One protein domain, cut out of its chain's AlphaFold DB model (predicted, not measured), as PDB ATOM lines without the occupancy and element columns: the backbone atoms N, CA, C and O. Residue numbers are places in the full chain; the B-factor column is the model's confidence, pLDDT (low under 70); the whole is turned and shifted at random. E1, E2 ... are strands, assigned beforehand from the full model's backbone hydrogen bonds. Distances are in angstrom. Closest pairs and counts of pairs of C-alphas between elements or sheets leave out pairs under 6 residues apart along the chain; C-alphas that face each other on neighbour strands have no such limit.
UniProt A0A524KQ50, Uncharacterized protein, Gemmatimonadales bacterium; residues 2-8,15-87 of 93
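AT A GLANCE: This is residues 2 to 8 and 15 to 87 of the 93 residues of an uncharacterized protein of Gemmatimonadales bacterium (UniProt A0A524KQ50). What shape is this? With little regular structure, it is one curled antiparallel sheet, E1 E2 E4 E3, like part of a barrel, with long loops at residues 41 to 57 and 72 to 87. What is named? The printed part has 80 residues, with 26 in four strands, E1 to E4 along the chain, and no named helix: all strand. How large? It is only just compact, close to loose: radius of gyration of the C-alphas 14.0 A, spans 44 by 32 by 22 A.

IN THESE COORDINATES: Where do strands begin? E1, residues 17 to 22, starts at C-alpha (376.066, 302.649, 202.209) and is 16.6 A long. E2, residues 30 to 40, is 27.8 A long and bends by 63 degrees at residue 33. Where do they end? E3 is residues 58 to 60; E4, residues 66 to 71, ends at C-alpha (386.331, 304.121, 203.147).

HOW THE PARTS SIT: How do E1 and E2 pair? This hairpin is antiparallel, with N 19 and O 34 within hydrogen-bond range, 2.9 A. And E4? It is antiparallel to E2, N 37 to O 69 2.9 A, and forms a hairpin with E3, N 58 to O 68 2.9 A.

THE WHOLE: Where is the cut? Residues 9 to 14 are not printed; C-alphas 8 and 15 are 12.5 A apart. What else? The E2 to E3 link is long; residues 2 to 8 and 15 have pLDDT under 70.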
ATOM      1  N   ASN A   2     363.137 303.413 201.880       40.59
ATOM      2  CA  ASN A   2     363.293 304.736 201.256       40.59
ATOM      3  C   ASN A   2     364.145 304.592 199.987       40.59
ATOM      4  O   ASN A   2     365.326 304.276 200.093       40.59
ATOM      5  N   GLY A   3     363.554 304.810 198.812       44.91
ATOM      6  CA  GLY A   3     364.286 305.073 197.565       44.91
ATOM      7  C   GLY A   3     364.241 306.567 197.213       44.91
ATOM      8  O   GLY A   3     363.431 307.277 197.814       44.91
ATOM      9  N   PRO A   4     365.044 307.066 196.253       55.56
ATOM     10  CA  PRO A   4     366.136 306.430 195.510       55.56
ATOM     11  C   PRO A   4     367.488 307.107 195.851       55.56
ATOM     12  O   PRO A   4     367.727 308.234 195.446       55.56
ATOM     13  N   ARG A   5     368.381 306.437 196.594       54.22
ATOM     14  CA  ARG A   5     369.748 306.932 196.920       54.22
ATOM     15  C   ARG A   5     370.807 306.470 195.916       54.22
ATOM     16  O   ARG A   5     371.961 306.267 196.253       54.22
ATOM     17  N   VAL A   6     370.355 306.164 194.711       51.88
ATOM     18  CA  VAL A   6     371.195 305.658 193.634       51.88
ATOM     19  C   VAL A   6     371.041 306.630 192.471       51.88
ATOM     20  O   VAL A   6     370.570 306.286 191.387       51.88
ATOM     21  N   ASP A   7     371.312 307.897 192.751       56.84
ATOM     22  CA  ASP A   7     371.528 308.924 191.751       56.84
ATOM     23  C   ASP A   7     373.009 308.891 191.358       56.84
ATOM     24  O   ASP A   7     373.880 308.601 192.166       56.84
ATOM     25  N   GLY A   8     373.324 309.098 190.081       53.22
ATOM     26  CA  GLY A   8     374.687 308.960 189.551       53.22
ATOM     27  C   GLY A   8     375.676 310.033 190.032       53.22
ATOM     28  O   GLY A   8     376.584 310.390 189.283       53.22
ATOM     29  N   PRO A  15     377.239 309.368 202.047       63.88
ATOM     30  CA  PRO A  15     377.547 307.988 201.700       63.88
ATOM     31  C   PRO A  15     376.267 307.195 201.402       63.88
ATOM     32  O   PRO A  15     375.286 307.255 202.158       63.88
ATOM     33  N   GLU A  16     376.286 306.418 200.321       70.75
ATOM     34  CA  GLU A  16     375.147 305.602 199.895       70.75
ATOM     35  C   GLU A  16     374.970 304.358 200.780       70.75
ATOM     36  O   GLU A  16     373.841 303.898 200.983       70.75
ATOM     37  N   VAL A  17     376.065 303.840 201.353       77.75
ATOM     38  CA  VAL A  17     376.066 302.649 202.209       77.75
ATOM     39  C   VAL A  17     376.867 302.887 203.493       77.75
ATOM     40  O   VAL A  17     377.991 303.385 203.483       77.75
ATOM     41  N   LEU A  18     376.283 302.477 204.622       82.56
ATOM     42  CA  LEU A  18     376.941 302.432 205.928       82.56
ATOM     43  C   LEU A  18     377.371 300.997 206.240       82.56
ATOM     44  O   LEU A  18     376.551 300.078 206.175       82.56
ATOM     45  N   VAL A  19     378.634 300.808 206.620       79.38
ATOM     46  CA  VAL A  19     379.199 299.487 206.912       79.38
ATOM     47  C   VAL A  19     379.393 299.331 208.417       79.38
ATOM     48  O   VAL A  19     380.289 299.925 209.028       79.38
ATOM     49  N   PHE A  20     378.532 298.506 209.009       80.44
ATOM     50  CA  PHE A  20     378.611 298.114 210.411       80.44
ATOM     51  C   PHE A  20     379.447 296.847 210.573       80.44
ATOM     52  O   PHE A  20     379.418 295.954 209.728       80.44
ATOM     53  N   MET A  21     380.180 296.768 211.678       79.38
ATOM     54  CA  MET A  21     381.044 295.638 212.006       79.38
ATOM     55  C   MET A  21     380.784 295.132 213.414       79.38
ATOM     56  O   MET A  21     380.422 295.945 214.267       79.38
ATOM     57  N   PRO A  22     381.044 293.843 213.692       80.88
ATOM     58  CA  PRO A  22     380.977 293.305 215.043       80.88
ATOM     59  C   PRO A  22     381.828 294.116 216.026       80.88
ATOM     60  O   PRO A  22     382.980 294.448 215.739       80.88
ATOM     61  N   SER A  23     381.259 294.430 217.187       78.19
ATOM     62  CA  SER A  23     381.937 295.159 218.255       78.19
ATOM     63  C   SER A  23     381.461 294.666 219.620       78.19
ATOM     64  O   SER A  23     380.290 294.864 219.945       78.19
ATOM     65  N   PRO A  24     382.344 294.089 220.452       75.69
ATOM     66  CA  PRO A  24     381.980 293.661 221.803       75.69
ATOM     67  C   PRO A  24     381.641 294.842 222.729       75.69
ATOM     68  O   PRO A  24     380.930 294.663 223.711       75.69
ATOM     69  N   ASP A  25     382.107 296.047 222.390       78.25
ATOM     70  CA  ASP A  25     381.910 297.259 223.192       78.25
ATOM     71  C   ASP A  25     380.611 298.015 222.852       78.25
ATOM     72  O   ASP A  25     380.287 299.014 223.493       78.25
ATOM     73  N   ALA A  26     379.877 297.582 221.821       79.00
ATOM     74  CA  ALA A  26     378.642 298.234 221.389       79.00
ATOM     75  C   ALA A  26     377.415 297.524 221.973       79.00
ATOM     76  O   ALA A  26     377.347 296.297 221.997       79.00
ATOM     77  N   SER A  27     376.418 298.292 222.418       79.62
ATOM     78  CA  SER A  27     375.212 297.761 223.074       79.62
ATOM     79  C   SER A  27     374.359 296.851 222.184       79.62
ATOM     80  O   SER A  27     373.639 295.997 222.692       79.62
ATOM     81  N   ASP A  28     374.427 297.035 220.868       81.88
ATOM     82  CA  ASP A  28     373.773 296.229 219.829       81.88
ATOM     83  C   ASP A  28     374.740 295.233 219.158       81.88
ATOM     84  O   ASP A  28     374.383 294.572 218.183       81.88
ATOM     85  N   GLY A  29     375.962 295.100 219.686       83.81
ATOM     86  CA  GLY A  29     376.987 294.180 219.195       83.81
ATOM     87  C   GLY A  29     377.644 294.606 217.881       83.81
ATOM     88  O   GLY A  29     378.454 293.848 217.340       83.81
ATOM     89  N   VAL A  30     377.331 295.797 217.359       84.12
ATOM     90  CA  VAL A  30     377.900 296.313 216.112       84.12
ATOM     91  C   VAL A  30     378.282 297.785 216.222       84.12
ATOM     92  O   VAL A  30     377.710 298.554 216.976       84.12
ATOM     93  N   ARG A  31     379.267 298.221 215.442       83.50
ATOM     94  CA  ARG A  31     379.646 299.635 215.336       83.50
ATOM     95  C   ARG A  31     379.819 300.038 213.886       83.50
ATOM     96  O   ARG A  31     380.257 299.230 213.070       83.50
ATOM     97  N   LEU A  32     379.538 301.300 213.578       83.56
ATOM     98  CA  LEU A  32     379.877 301.865 212.277       83.56
ATOM     99  C   LEU A  32     381.406 301.899 212.130       83.56
ATOM    100  O   LEU A  32     382.104 302.475 212.968       83.56
ATOM    101  N   GLY A  33     381.917 301.236 211.097       83.50
ATOM    102  CA  GLY A  33     383.352 301.097 210.841       83.50
ATOM    103  C   GLY A  33     383.816 301.813 209.584       83.50
ATOM    104  O   GLY A  33     384.894 302.414 209.566       83.50
ATOM    105  N   ALA A  34     382.979 301.766 208.552       86.31
ATOM    106  CA  ALA A  34     383.270 302.307 207.239       86.31
ATOM    107  C   ALA A  34     382.008 302.838 206.559       86.31
ATOM    108  O   ALA A  34     380.877 302.611 207.003       86.31
ATOM    109  N   VAL A  35     382.232 303.540 205.459       87.75
ATOM    110  CA  VAL A  35     381.211 303.901 204.481       87.75
ATOM    111  C   VAL A  35     381.614 303.348 203.131       87.75
ATOM    112  O   VAL A  35     382.799 303.144 202.861       87.75
ATOM    113  N   GLU A  36     380.632 303.126 202.276       85.69
ATOM    114  CA  GLU A  36     380.876 302.747 200.897       85.69
ATOM    115  C   GLU A  36     380.078 303.661 199.977       85.69
ATOM    116  O   GLU A  36     378.873 303.854 200.160       85.69
ATOM    117  N   TYR A  37     380.792 304.240 199.013       86.12
ATOM    118  CA  TYR A  37     380.193 305.025 197.949       86.12
ATOM    119  C   TYR A  37     379.926 304.125 196.759       86.12
ATOM    120  O   TYR A  37     380.825 303.396 196.323       86.12
ATOM    121  N   VAL A  38     378.705 304.173 196.232       87.94
ATOM    122  CA  VAL A  38     378.261 303.251 195.183       87.94
ATOM    123  C   VAL A  38     377.561 304.011 194.072       87.94
ATOM    124  O   VAL A  38     376.543 304.657 194.294       87.94
ATOM    125  N   VAL A  39     378.058 303.859 192.846       86.44
ATOM    126  CA  VAL A  39     377.455 304.457 191.650       86.44
ATOM    127  C   VAL A  39     377.183 303.359 190.628       86.44
ATOM    128  O   VAL A  39     378.119 302.671 190.216       86.44
ATOM    129  N   PRO A  40     375.941 303.164 190.151       88.62
ATOM    130  CA  PRO A  40     375.703 302.239 189.055       88.62
ATOM    131  C   PRO A  40     376.394 302.729 187.797       88.62
ATOM    132  O   PRO A  40     376.218 303.879 187.392       88.62
ATOM    133  N   MET A  41     377.100 301.829 187.119       88.81
ATOM    134  CA  MET A  41     377.771 302.169 185.864       88.81
ATOM    135  C   MET A  41     376.779 302.683 184.813       88.81
ATOM    136  O   MET A  41     377.084 303.619 184.089       88.81
ATOM    137  N   ALA A  42     375.560 302.133 184.783       87.31
ATOM    138  CA  ALA A  42     374.500 302.566 183.871       87.31
ATOM    139  C   ALA A  42     373.985 303.996 184.137       87.31
ATOM    140  O   ALA A  42     373.399 304.604 183.246       87.31
ATOM    141  N   ALA A  43     374.174 304.518 185.353       84.81
ATOM    142  CA  ALA A  43     373.780 305.871 185.742       84.81
ATOM    143  C   ALA A  43     374.952 306.868 185.680       84.81
ATOM    144  O   ALA A  43     374.752 308.067 185.876       84.81
ATOM    145  N   TRP A  44     376.170 306.386 185.421       88.12
ATOM    146  CA  TRP A  44     377.368 307.207 185.357       88.12
ATOM    147  C   TRP A  44     377.547 307.805 183.958       88.12
ATOM    148  O   TRP A  44     377.673 307.083 182.975       88.12
ATOM    149  N   ALA A  45     377.573 309.135 183.876       83.00
ATOM    150  CA  ALA A  45     377.690 309.859 182.608       83.00
ATOM    151  C   ALA A  45     379.143 310.163 182.190       83.00
ATOM    152  O   ALA A  45     379.364 310.704 181.107       83.00
ATOM    153  N   GLY A  46     380.129 309.875 183.045       81.12
ATOM    154  CA  GLY A  46     381.539 310.151 182.766       81.12
ATOM    155  C   GLY A  46     382.201 309.070 181.910       81.12
ATOM    156  O   GLY A  46     381.890 307.888 182.032       81.12
ATOM    157  N   GLU A  47     383.167 309.464 181.078       80.81
ATOM    158  CA  GLU A  47     383.958 308.526 180.259       80.81
ATOM    159  C   GLU A  47     384.961 307.699 181.077       80.81
ATOM    160  O   GLU A  47     385.313 306.586 180.692       80.81
ATOM    161  N   ALA A  48     385.422 308.226 182.213       88.12
ATOM    162  CA  ALA A  48     386.342 307.557 183.132       88.12
ATOM    163  C   ALA A  48     385.632 307.202 184.449       88.12
ATOM    164  O   ALA A  48     384.619 307.831 184.766       88.12
ATOM    165  N   PRO A  49     386.142 306.236 185.237       88.69
ATOM    166  CA  PRO A  49     385.545 305.890 186.523       88.69
ATOM    167  C   PRO A  49     385.450 307.104 187.465       88.69
ATOM    168  O   PRO A  49     386.320 307.982 187.412       88.69
ATOM    169  N   PRO A  50     384.437 307.157 188.350       89.12
ATOM    170  CA  PRO A  50     384.333 308.207 189.355       89.12
ATOM    171  C   PRO A  50     385.594 308.284 190.221       89.12
ATOM    172  O   PRO A  50     386.265 307.277 190.468       89.12
ATOM    173  N   THR A  51     385.902 309.481 190.717       88.56
ATOM    174  CA  THR A  51     386.986 309.696 191.681       88.56
ATOM    175  C   THR A  51     386.470 310.458 192.896       88.56
ATOM    176  O   THR A  51     385.665 311.378 192.763       88.56
ATOM    177  N   LEU A  52     386.928 310.075 194.088       85.00
ATOM    178  CA  LEU A  52     386.638 310.767 195.346       85.00
ATOM    179  C   LEU A  52     387.828 310.611 196.294       85.00
ATOM    180  O   LEU A  52     388.465 309.564 196.324       85.00
ATOM    181  N   PHE A  53     388.161 311.661 197.049       85.44
ATOM    182  CA  PHE A  53     389.320 311.682 197.960       85.44
ATOM    183  C   PHE A  53     390.658 311.293 197.292       85.44
ATOM    184  O   PHE A  53     391.548 310.728 197.926       85.44
ATOM    185  N   GLY A  54     390.797 311.576 195.992       85.56
ATOM    186  CA  GLY A  54     391.966 311.182 195.198       85.56
ATOM    187  C   GLY A  54     392.051 309.682 194.891       85.56
ATOM    188  O   GLY A  54     393.079 309.236 194.391       85.56
ATOM    189  N   GLN A  55     391.001 308.908 195.180       88.81
ATOM    190  CA  GLN A  55     390.878 307.496 194.830       88.81
ATOM    191  C   GLN A  55     389.929 307.316 193.651       88.81
ATOM    192  O   GLN A  55     388.868 307.939 193.587       88.81
ATOM    193  N   THR A  56     390.307 306.431 192.737       91.06
ATOM    194  CA  THR A  56     389.454 305.998 191.633       91.06
ATOM    195  C   THR A  56     388.582 304.843 192.098       91.06
ATOM    196  O   THR A  56     389.081 303.894 192.704       91.06
ATOM    197  N   PHE A  57     387.285 304.918 191.814       90.56
ATOM    198  CA  PHE A  57     386.350 303.850 192.146       90.56
ATOM    199  C   PHE A  57     386.697 302.587 191.353       90.56
ATOM    200  O   PHE A  57     387.142 302.656 190.204       90.56
ATOM    201  N   VAL A  58     386.453 301.426 191.954       90.31
ATOM    202  CA  VAL A  58     386.709 300.118 191.337       90.31
ATOM    203  C   VAL A  58     385.399 299.372 191.073       90.31
ATOM    204  O   VAL A  58     384.420 299.598 191.793       90.31
ATOM    205  N   PRO A  59     385.341 298.487 190.062       90.81
ATOM    206  CA  PRO A  59     384.171 297.643 189.839       90.81
ATOM    207  C   PRO A  59     383.872 296.761 191.058       90.81
ATOM    208  O   PRO A  59     384.764 296.092 191.578       90.81
ATOM    209  N   GLY A  60     382.613 296.733 191.485       87.31
ATOM    210  CA  GLY A  60     382.134 295.979 192.639       87.31
ATOM    211  C   GLY A  60     380.664 295.568 192.512       87.31
ATOM    212  O   GLY A  60     380.013 295.780 191.484       87.31
ATOM    213  N   GLY A  61     380.141 294.949 193.572       81.94
ATOM    214  CA  GLY A  61     378.769 294.439 193.631       81.94
ATOM    215  C   GLY A  61     378.491 293.213 192.742       81.94
ATOM    216  O   GLY A  61     379.379 292.704 192.052       81.94
ATOM    217  N   PRO A  62     377.244 292.702 192.749       78.12
ATOM    218  CA  PRO A  62     376.857 291.549 191.942       78.12
ATOM    219  C   PRO A  62     377.072 291.812 190.447       78.12
ATOM    220  O   PRO A  62     376.515 292.750 189.886       78.12
ATOM    221  N   GLY A  63     377.889 290.982 189.797       84.38
ATOM    222  CA  GLY A  63     378.194 291.116 188.370       84.38
ATOM    223  C   GLY A  63     379.155 292.256 188.011       84.38
ATOM    224  O   GLY A  63     379.375 292.480 186.826       84.38
ATOM    225  N   GLY A  64     379.733 292.963 188.992       86.44
ATOM    226  CA  GLY A  64     380.736 294.005 188.739       86.44
ATOM    227  C   GLY A  64     380.192 295.243 188.020       86.44
ATOM    228  O   GLY A  64     380.949 295.933 187.346       86.44
ATOM    229  N   VAL A  65     378.885 295.507 188.126       88.38
ATOM    230  CA  VAL A  65     378.186 296.595 187.408       88.38
ATOM    231  C   VAL A  65     378.069 297.894 188.215       88.38
ATOM    232  O   VAL A  65     377.361 298.822 187.812       88.38
ATOM    233  N   LEU A  66     378.731 297.961 189.371       89.44
ATOM    234  CA  LEU A  66     378.747 299.126 190.248       89.44
ATOM    235  C   LEU A  66     380.175 299.658 190.361       89.44
ATOM    236  O   LEU A  66     381.114 298.886 190.539       89.44
ATOM    237  N   TRP A  67     380.339 300.971 190.292       91.00
ATOM    238  CA  TRP A  67     381.537 301.639 190.782       91.00
ATOM    239  C   TRP A  67     381.444 301.720 192.301       91.00
ATOM    240  O   TRP A  67     380.452 302.223 192.826       91.00
ATOM    241  N   THR A  68     382.472 301.242 192.994       89.56
ATOM    242  CA  THR A  68     382.515 301.186 194.459       89.56
ATOM    243  C   THR A  68     383.782 301.839 194.998       89.56
ATOM    244  O   THR A  68     384.864 301.700 194.415       89.56
ATOM    245  N   LEU A  69     383.649 302.556 196.112       89.56
ATOM    246  CA  LEU A  69     384.769 303.062 196.901       89.56
ATOM    247  C   LEU A  69     384.481 302.835 198.384       89.56
ATOM    248  O   LEU A  69     383.588 303.456 198.957       89.56
ATOM    249  N   HIS A  70     385.272 301.964 199.005       87.94
ATOM    250  CA  HIS A  70     385.177 301.654 200.425       87.94
ATOM    251  C   HIS A  70     386.095 302.573 201.239       87.94
ATOM    252  O   HIS A  70     387.267 302.735 200.894       87.94
ATOM    253  N   VAL A  71     385.583 303.162 202.322       88.06
ATOM    254  CA  VAL A  71     386.331 304.121 203.147       88.06
ATOM    255  C   VAL A  71     386.177 303.813 204.635       88.06
ATOM    256  O   VAL A  71     385.109 303.968 205.230       88.06
ATOM    257  N   TRP A  72     387.285 303.434 205.263       84.44
ATOM    258  CA  TRP A  72     387.416 303.159 206.692       84.44
ATOM    259  C   TRP A  72     387.541 304.452 207.504       84.44
ATOM    260  O   TRP A  72     388.643 304.905 207.801       84.44
ATOM    261  N   ILE A  73     386.414 305.065 207.868       81.25
ATOM    262  CA  ILE A  73     386.410 306.354 208.583       81.25
ATOM    263  C   ILE A  73     386.589 306.177 210.102       81.25
ATOM    264  O   ILE A  73     387.312 306.948 210.731       81.25
ATOM    265  N   TRP A  74     385.947 305.171 210.710       77.38
ATOM    266  CA  TRP A  74     385.861 305.039 212.179       77.38
ATOM    267  C   TRP A  74     386.621 303.851 212.761       77.38
ATOM    268  O   TRP A  74     386.721 303.717 213.984       77.38
ATOM    269  N   GLN A  75     387.164 302.998 211.901       76.44
ATOM    270  CA  GLN A  75     388.007 301.882 212.290       76.44
ATOM    271  C   GLN A  75     389.351 302.016 211.595       76.44
ATOM    272  O   GLN A  75     389.421 302.070 210.371       76.44
ATOM    273  N   HIS A  76     390.428 302.030 212.378       79.12
ATOM    274  CA  HIS A  76     391.763 301.991 211.806       79.12
ATOM    275  C   HIS A  76     391.933 300.704 210.989       79.12
ATOM    276  O   HIS A  76     391.685 299.605 211.492       79.12
ATOM    277  N   ASN A  77     392.353 300.854 209.734       79.75
ATOM    278  CA  ASN A  77     392.696 299.747 208.859       79.75
ATOM    279  C   ASN A  77     394.212 299.759 208.595       79.75
ATOM    280  O   ASN A  77     394.686 300.665 207.903       79.75
ATOM    281  N   PRO A  78     394.970 298.762 209.092       81.81
ATOM    282  CA  PRO A  78     396.406 298.634 208.829       81.81
ATOM    283  C   PRO A  78     396.741 298.497 207.340       81.81
ATOM    284  O   PRO A  78     397.818 298.898 206.910       81.81
ATOM    285  N   SER A  79     395.813 297.955 206.547       80.56
ATOM    286  CA  SER A  79     395.941 297.825 205.092       80.56
ATOM    287  C   SER A  79     395.660 299.137 204.349       80.56
ATOM    288  O   SER A  79     395.873 299.209 203.141       80.56
ATOM    289  N   GLY A  80     395.201 300.176 205.054       81.50
ATOM    290  CA  GLY A  80     394.932 301.507 204.517       81.50
ATOM    291  C   GLY A  80     393.455 301.900 204.570       81.50
ATOM    292  O   GLY A  80     392.557 301.064 204.497       81.50
ATOM    293  N   MET A  81     393.199 303.209 204.656       85.44
ATOM    294  CA  MET A  81     391.850 303.778 204.791       85.44
ATOM    295  C   MET A  81     390.905 303.419 203.632       85.44
ATOM    296  O   MET A  81     389.701 303.348 203.830       85.44
ATOM    297  N   PHE A  82     391.445 303.158 202.442       84.69
ATOM    298  CA  PHE A  82     390.679 302.810 201.239       84.69
ATOM    299  C   PHE A  82     390.823 301.341 200.835       84.69
ATOM    300  O   PHE A  82     390.417 300.947 199.743       84.69
ATOM    301  N   ALA A  83     391.452 300.520 201.680       82.12
ATOM    302  CA  ALA A  83     391.596 299.109 201.371       82.12
ATOM    303  C   ALA A  83     390.218 298.425 201.386       82.12
ATOM    304  O   ALA A  83     389.418 298.677 202.294       82.12
ATOM    305  N   PRO A  84     389.945 297.518 200.432       73.88
ATOM    306  CA  PRO A  84     388.641 296.861 200.311       73.88
ATOM    307  C   PRO A  84     388.322 295.947 201.500       73.88
ATOM    308  O   PRO A  84     387.175 295.575 201.712       73.88
ATOM    309  N   TRP A  85     389.335 295.572 202.282       74.44
ATOM    310  CA  TRP A  85     389.191 294.726 203.455       74.44
ATOM    311  C   TRP A  85     390.056 295.239 204.607       74.44
ATOM    312  O   TRP A  85     391.129 295.810 204.383       74.44
ATOM    313  N   ASN A  86     389.594 295.013 205.838       72.25
ATOM    314  CA  ASN A  86     390.324 295.337 207.056       72.25
ATOM    315  C   ASN A  86     390.665 294.057 207.843       72.25
ATOM    316  O   ASN A  86     389.748 293.387 208.321       72.25
ATOM    317  N   PRO A  87     391.959 293.734 208.038       75.00
ATOM    318  CA  PRO A  87     392.393 292.548 208.772       75.00
ATOM    319  C   PRO A  87     392.023 292.534 210.245       75.00
ATOM    320  O   PRO A  87     392.015 291.470 210.857       75.00
TER     321      PRO A  87